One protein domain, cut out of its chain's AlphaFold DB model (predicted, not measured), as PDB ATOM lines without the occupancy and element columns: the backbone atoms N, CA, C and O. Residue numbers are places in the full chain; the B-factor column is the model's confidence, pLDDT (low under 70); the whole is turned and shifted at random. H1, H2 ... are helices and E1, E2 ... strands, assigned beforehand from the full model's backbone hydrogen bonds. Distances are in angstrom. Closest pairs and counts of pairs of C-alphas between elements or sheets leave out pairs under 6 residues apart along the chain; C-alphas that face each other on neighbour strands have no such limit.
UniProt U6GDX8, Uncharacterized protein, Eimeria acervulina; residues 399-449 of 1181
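AT A GLANCE: This is residues 399 to 449 of the 1181 residues of an uncharacterized protein of Eimeria acervulina (UniProt U6GDX8). A long, strongly twisted ribbon of three strands, E1, E2 and E3, makes most of this domain, with E2 in the middle. Beyond the end where E1 stops and E2 starts, residues 408 to 415 and H1 form a loop that lengthens the whole; short H2 follows E3 at that same end. The 51 printed residues run E1, H1, E2, E3, H2, two named helices and three named strands, the sheet's order being E1, E2, E3, all antiparallel. The class is mixed, helices and strands; the whole is loose, with a radius of gyration of the C-alphas of 13.1 A, and flat, spanning 40 by 27 by 11 A.

HOW THE PARTS SIT: Edge strand E1, residues 400 to 407, is antiparallel to inner strand E2, residues 425 to 433, at 157 degrees; N 402 and O 430 are within hydrogen-bond range at 2.8 A. H1, residues 416 to 422, is not on the sheet; its closest C-alpha to E1 is that of Ser 422, 6.8 A from that of Pro 407. E2 forms a hairpin with edge strand E3, residues 436 to 444, at 159 degrees; N 429 and O 441 are 2.9 A apart, within hydrogen-bond range. H1 is apart from E3. H2, residues 445 to 448, is on the sheet, only just at the sheet's level with a height of 3.7 A; the closest C-alphas of E2 and H2, Val 426 and Leu 445, are 5.2 A apart. In H1 every O i to N i+4 pair is within hydrogen-bond range; H2 is too short for such a pair.

IN THESE COORDINATES: E1 begins at C-alpha 400 (31.231, 25.620, 8.968) and is 22.4 A long. H1 measures 9.8 A, E2 25.7 A and E3 24.2 A. H2 ends at C-alpha 448 (28.606, 20.927, 29.483).

THE WHOLE: The C-alphas farthest apart, Lys 416 and Asp 434, are 39.9 A apart. The printed part has no cut and no long link. The pLDDT is under 70 at residue 399 and residues 447 to 449.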
ATOM      1  N   TYR A 399      33.872  28.507   7.523       66.69
ATOM      2  CA  TYR A 399      32.746  28.259   6.621       66.69
ATOM      3  C   TYR A 399      31.699  27.322   7.251       66.69
ATOM      4  O   TYR A 399      30.509  27.429   6.964       66.69
ATOM      5  N   GLY A 400      32.128  26.433   8.154       73.69
ATOM      6  CA  GLY A 400      31.231  25.620   8.968       73.69
ATOM      7  C   GLY A 400      31.867  25.184  10.286       73.69
ATOM      8  O   GLY A 400      33.074  24.947  10.355       73.69
ATOM      9  N   ILE A 401      31.041  25.048  11.324       81.94
ATOM     10  CA  ILE A 401      31.419  24.441  12.604       81.94
ATOM     11  C   ILE A 401      30.695  23.099  12.707       81.94
ATOM     12  O   ILE A 401      29.469  23.043  12.640       81.94
ATOM     13  N   TRP A 402      31.461  22.025  12.857       80.56
ATOM     14  CA  TRP A 402      30.967  20.660  12.989       80.56
ATOM     15  C   TRP A 402      31.157  20.205  14.432       80.56
ATOM     16  O   TRP A 402      32.231  20.384  15.001       80.56
ATOM     17  N   VAL A 403      30.124  19.619  15.035       84.06
ATOM     18  CA  VAL A 403      30.178  19.105  16.410       84.06
ATOM     19  C   VAL A 403      29.810  17.631  16.389       84.06
ATOM     20  O   VAL A 403      28.708  17.275  15.975       84.06
ATOM     21  N   SER A 404      30.720  16.770  16.842       83.44
ATOM     22  CA  SER A 404      30.467  15.335  16.988       83.44
ATOM     23  C   SER A 404      30.692  14.888  18.431       83.44
ATOM     24  O   SER A 404      31.678  15.243  19.070       83.44
ATOM     25  N   ALA A 405      29.752  14.109  18.970       88.25
ATOM     26  CA  ALA A 405      29.903  13.466  20.269       88.25
ATOM     27  C   ALA A 405      30.551  12.092  20.061       88.25
ATOM     28  O   ALA A 405      29.893  11.158  19.605       88.25
ATOM     29  N   THR A 406      31.840  11.962  20.381       79.50
ATOM     30  CA  THR A 406      32.585  10.705  20.204       79.50
ATOM     31  C   THR A 406      33.145  10.197  21.533       79.50
ATOM     32  O   THR A 406      33.713  10.992  22.290       79.50
ATOM     33  N   PRO A 407      33.048   8.888  21.840       78.56
ATOM     34  CA  PRO A 407      33.845   8.294  22.907       78.56
ATOM     35  C   PRO A 407      35.322   8.319  22.493       78.56
ATOM     36  O   PRO A 407      35.663   8.000  21.353       78.56
ATOM     37  N   ARG A 408      36.217   8.698  23.407       79.69
ATOM     38  CA  ARG A 408      37.645   8.827  23.096       79.69
ATOM     39  C   ARG A 408      38.286   7.442  23.007       79.69
ATOM     40  O   ARG A 408      38.439   6.759  24.022       79.69
ATOM     41  N   GLU A 409      38.718   7.039  21.815       74.31
ATOM     42  CA  GLU A 409      39.452   5.779  21.649       74.31
ATOM     43  C   GLU A 409      40.756   5.796  22.474       74.31
ATOM     44  O   GLU A 409      41.614   6.665  22.273       74.31
ATOM     45  N   PRO A 410      40.945   4.864  23.428       73.88
ATOM     46  CA  PRO A 410      42.171   4.816  24.204       73.88
ATOM     47  C   PRO A 410      43.299   4.216  23.371       73.88
ATOM     48  O   PRO A 410      43.260   3.038  23.001       73.88
ATOM     49  N   ASN A 411      44.359   4.998  23.169       71.06
ATOM     50  CA  ASN A 411      45.619   4.508  22.620       71.06
ATOM     51  C   ASN A 411      46.062   3.250  23.411       71.06
ATOM     52  O   ASN A 411      46.078   3.293  24.647       71.06
ATOM     53  N   PRO A 412      46.377   2.109  22.762       74.25
ATOM     54  CA  PRO A 412      46.514   0.820  23.446       74.25
ATOM     55  C   PRO A 412      47.570   0.763  24.566       74.25
ATOM     56  O   PRO A 412      47.492  -0.137  25.412       74.25
ATOM     57  N   SER A 413      48.505   1.717  24.599       79.62
ATOM     58  CA  SER A 413      49.548   1.904  25.617       79.62
ATOM     59  C   SER A 413      49.108   2.650  26.892       79.62
ATOM     60  O   SER A 413      49.875   2.691  27.852       79.62
ATOM     61  N   CYS A 414      47.906   3.234  26.936       82.56
ATOM     62  CA  CYS A 414      47.407   3.979  28.098       82.56
ATOM     63  C   CYS A 414      47.122   3.086  29.326       82.56
ATOM     64  O   CYS A 414      46.756   1.910  29.194       82.56
ATOM     65  N   SER A 415      47.247   3.669  30.527       87.88
ATOM     66  CA  SER A 415      46.935   3.007  31.804       87.88
ATOM     67  C   SER A 415      45.444   2.657  31.937       87.88
ATOM     68  O   SER A 415      44.626   3.016  31.085       87.88
ATOM     69  N   LYS A 416      45.068   1.940  33.005       80.50
ATOM     70  CA  LYS A 416      43.661   1.577  33.246       80.50
ATOM     71  C   LYS A 416      42.804   2.805  33.548       80.50
ATOM     72  O   LYS A 416      41.764   2.968  32.923       80.50
ATOM     73  N   GLU A 417      43.295   3.711  34.387       77.50
ATOM     74  CA  GLU A 417      42.616   4.964  34.730       77.50
ATOM     75  C   GLU A 417      42.448   5.844  33.482       77.50
ATOM     76  O   GLU A 417      41.389   6.424  33.266       77.50
ATOM     77  N   ALA A 418      43.460   5.895  32.608       71.88
ATOM     78  CA  ALA A 418      43.380   6.622  31.342       71.88
ATOM     79  C   ALA A 418      42.390   5.978  30.346       71.88
ATOM     80  O   ALA A 418      41.702   6.697  29.624       71.88
ATOM     81  N   ARG A 419      42.268   4.640  30.328       78.31
ATOM     82  CA  ARG A 419      41.228   3.915  29.567       78.31
ATOM     83  C   ARG A 419      39.820   4.159  30.110       78.31
ATOM     84  O   ARG A 419      38.878   4.244  29.331       78.31
ATOM     85  N   GLU A 420      39.662   4.264  31.422       77.50
ATOM     86  CA  GLU A 420      38.376   4.579  32.051       77.50
ATOM     87  C   GLU A 420      38.002   6.048  31.818       77.50
ATOM     88  O   GLU A 420      36.873   6.341  31.431       77.50
ATOM     89  N   GLN A 421      38.967   6.969  31.901       72.44
ATOM     90  CA  GLN A 421      38.757   8.374  31.549       72.44
ATOM     91  C   GLN A 421      38.444   8.582  30.058       72.44
ATOM     92  O   GLN A 421      37.686   9.499  29.742       72.44
ATOM     93  N   SER A 422      38.943   7.738  29.147       75.06
ATOM     94  CA  SER A 422      38.621   7.840  27.715       75.06
ATOM     95  C   SER A 422      37.217   7.328  27.352       75.06
ATOM     96  O   SER A 422      36.693   7.678  26.299       75.06
ATOM     97  N   ARG A 423      36.556   6.553  28.227       79.31
ATOM     98  CA  ARG A 423      35.152   6.145  28.025       79.31
ATOM     99  C   ARG A 423      34.156   7.296  28.175       79.31
ATOM    100  O   ARG A 423      33.010   7.146  27.762       79.31
ATOM    101  N   ASN A 424      34.570   8.428  28.747       84.00
ATOM    102  CA  ASN A 424      33.739   9.627  28.781       84.00
ATOM    103  C   ASN A 424      33.511  10.150  27.356       84.00
ATOM    104  O   ASN A 424      34.451  10.250  26.566       84.00
ATOM    105  N   LEU A 425      32.268  10.525  27.049       84.25
ATOM    106  CA  LEU A 425      31.937  11.210  25.802       84.25
ATOM    107  C   LEU A 425      32.583  12.601  25.772       84.25
ATOM    108  O   LEU A 425      32.547  13.345  26.758       84.25
ATOM    109  N   VAL A 426      33.145  12.950  24.619       87.62
ATOM    110  CA  VAL A 426      33.744  14.257  24.338       87.62
ATOM    111  C   VAL A 426      33.042  14.847  23.120       87.62
ATOM    112  O   VAL A 426      32.841  14.152  22.123       87.62
ATOM    113  N   LEU A 427      32.667  16.121  23.205       87.88
ATOM    114  CA  LEU A 427      32.268  16.919  22.053       87.88
ATOM    115  C   LEU A 427      33.533  17.376  21.334       87.88
ATOM    116  O   LEU A 427      34.324  18.145  21.882       87.88
ATOM    117  N   VAL A 428      33.721  16.891  20.115       87.38
ATOM    118  CA  VAL A 428      34.776  17.334  19.212       87.38
ATOM    119  C   VAL A 428      34.179  18.428  18.330       87.38
ATOM    120  O   VAL A 428      33.315  18.160  17.496       87.38
ATOM    121  N   ILE A 429      34.609  19.669  18.557       88.25
ATOM    122  CA  ILE A 429      34.171  20.859  17.822       88.25
ATOM    123  C   ILE A 429      35.240  21.176  16.776       88.25
ATOM    124  O   ILE A 429      36.372  21.497  17.133       88.25
ATOM    125  N   GLN A 430      34.893  21.079  15.495       88.88
ATOM    126  CA  GLN A 430      35.791  21.279  14.359       88.88
ATOM    127  C   GLN A 430      35.373  22.502  13.544       88.88
ATOM    128  O   GLN A 430      34.230  22.592  13.099       88.88
ATOM    129  N   GLY A 431      36.299  23.435  13.330       87.81
ATOM    130  CA  GLY A 431      36.120  24.559  12.413       87.81
ATOM    131  C   GLY A 431      36.719  24.245  11.048       87.81
ATOM    132  O   GLY A 431      37.928  24.027  10.951       87.81
ATOM    133  N   LEU A 432      35.887  24.252  10.008       81.31
ATOM    134  CA  LEU A 432      36.293  24.068   8.613       81.31
ATOM    135  C   LEU A 432      36.244  25.403   7.853       81.31
ATOM    136  O   LEU A 432      35.308  26.185   8.032       81.31
ATOM    137  N   GLN A 433      37.201  25.638   6.958       84.69
ATOM    138  CA  GLN A 433      37.152  26.678   5.920       84.69
ATOM    139  C   GLN A 433      37.638  26.060   4.612       84.69
ATOM    140  O   GLN A 433      38.652  25.378   4.617       84.69
ATOM    141  N   ASP A 434      36.906  26.278   3.518       86.25
ATOM    142  CA  ASP A 434      37.242  25.765   2.181       86.25
ATOM    143  C   ASP A 434      37.583  24.254   2.178       86.25
ATOM    144  O   ASP A 434      38.506  23.796   1.514       86.25
ATOM    145  N   GLU A 435      36.815  23.491   2.970       80.38
ATOM    146  CA  GLU A 435      36.970  22.052   3.269       80.38
ATOM    147  C   GLU A 435      38.231  21.651   4.075       80.38
ATOM    148  O   GLU A 435      38.335  20.504   4.512       80.38
ATOM    149  N   GLU A 436      39.139  22.583   4.386       78.25
ATOM    150  CA  GLU A 436      40.295  22.357   5.264       78.25
ATOM    151  C   GLU A 436      39.955  22.531   6.760       78.25
ATOM    152  O   GLU A 436      39.174  23.399   7.160       78.25
ATOM    153  N   LEU A 437      40.568  21.699   7.614       79.56
ATOM    154  CA  LEU A 437      40.396  21.711   9.073       79.56
ATOM    155  C   LEU A 437      41.316  22.740   9.735       79.56
ATOM    156  O   LEU A 437      42.528  22.549   9.815       79.56
ATOM    157  N   VAL A 438      40.712  23.808  10.253       82.94
ATOM    158  CA  VAL A 438      41.405  24.982  10.800       82.94
ATOM    159  C   VAL A 438      41.644  24.840  12.300       82.94
ATOM    160  O   VAL A 438      42.729  25.144  12.794       82.94
ATOM    161  N   PHE A 439      40.635  24.375  13.039       86.50
ATOM    162  CA  PHE A 439      40.747  24.116  14.472       86.50
ATOM    163  C   PHE A 439      39.934  22.896  14.896       86.50
ATOM    164  O   PHE A 439      38.894  22.593  14.312       86.50
ATOM    165  N   THR A 440      40.386  22.254  15.973       84.31
ATOM    166  CA  THR A 440      39.646  21.221  16.703       84.31
ATOM    167  C   THR A 440      39.734  21.523  18.195       84.31
ATOM    168  O   THR A 440      40.835  21.701  18.714       84.31
ATOM    169  N   ALA A 441      38.598  21.540  18.888       85.19
ATOM    170  CA  ALA A 441      38.511  21.604  20.343       85.19
ATOM    171  C   ALA A 441      37.821  20.345  20.895       85.19
ATOM    172  O   ALA A 441      36.867  19.845  20.303       85.19
ATOM    173  N   GLU A 442      38.299  19.840  22.033       85.94
ATOM    174  CA  GLU A 442      37.697  18.729  22.783       85.94
ATOM    175  C   GLU A 442      37.039  19.283  24.056       85.94
ATOM    176  O   GLU A 442      37.738  19.810  24.922       85.94
ATOM    177  N   VAL A 443      35.717  19.141  24.198       82.19
ATOM    178  CA  VAL A 443      34.966  19.557  25.398       82.19
ATOM    179  C   VAL A 443      34.311  18.330  26.051       82.19
ATOM    180  O   VAL A 443      33.487  17.673  25.409       82.19
ATOM    181  N   PRO A 444      34.640  17.960  27.304       79.94
ATOM    182  CA  PRO A 444      34.038  16.796  27.958       79.94
ATOM    183  C   PRO A 444      32.526  16.973  28.172       79.94
ATOM    184  O   PRO A 444      32.092  17.923  28.820       79.94
ATOM    185  N   LEU A 445      31.704  16.029  27.694       78.00
ATOM    186  CA  LEU A 445      30.232  16.153  27.715       78.00
ATOM    187  C   LEU A 445      29.672  16.350  29.142       78.00
ATOM    188  O   LEU A 445      28.708  17.086  29.352       78.00
ATOM    189  N   ARG A 446      30.325  15.727  30.132       73.88
ATOM    190  CA  ARG A 446      30.016  15.833  31.571       73.88
ATOM    191  C   ARG A 446      30.096  17.266  32.121       73.88
ATOM    192  O   ARG A 446      29.380  17.587  33.059       73.88
ATOM    193  N   GLU A 447      30.967  18.104  31.553       62.47
ATOM    194  CA  GLU A 447      31.191  19.488  31.993       62.47
ATOM    195  C   GLU A 447      30.159  20.444  31.368       62.47
ATOM    196  O   GLU A 447      29.793  21.435  31.991       62.47
ATOM    197  N   VAL A 448      29.617  20.113  30.189       60.25
ATOM    198  CA  VAL A 448      28.606  20.927  29.483       60.25
ATOM    199  C   VAL A 448      27.194  20.729  30.040       60.25
ATOM    200  O   VAL A 448      26.423  21.680  30.123       60.25
ATOM    201  N   LEU A 449      26.831  19.498  30.413       59.66
ATOM    202  CA  LEU A 449      25.454  19.163  30.805       59.66
ATOM    203  C   LEU A 449      25.138  19.407  32.292       59.66
ATOM    204  O   LEU A 449      24.015  19.150  32.716       59.66
TER     205      LEU A 449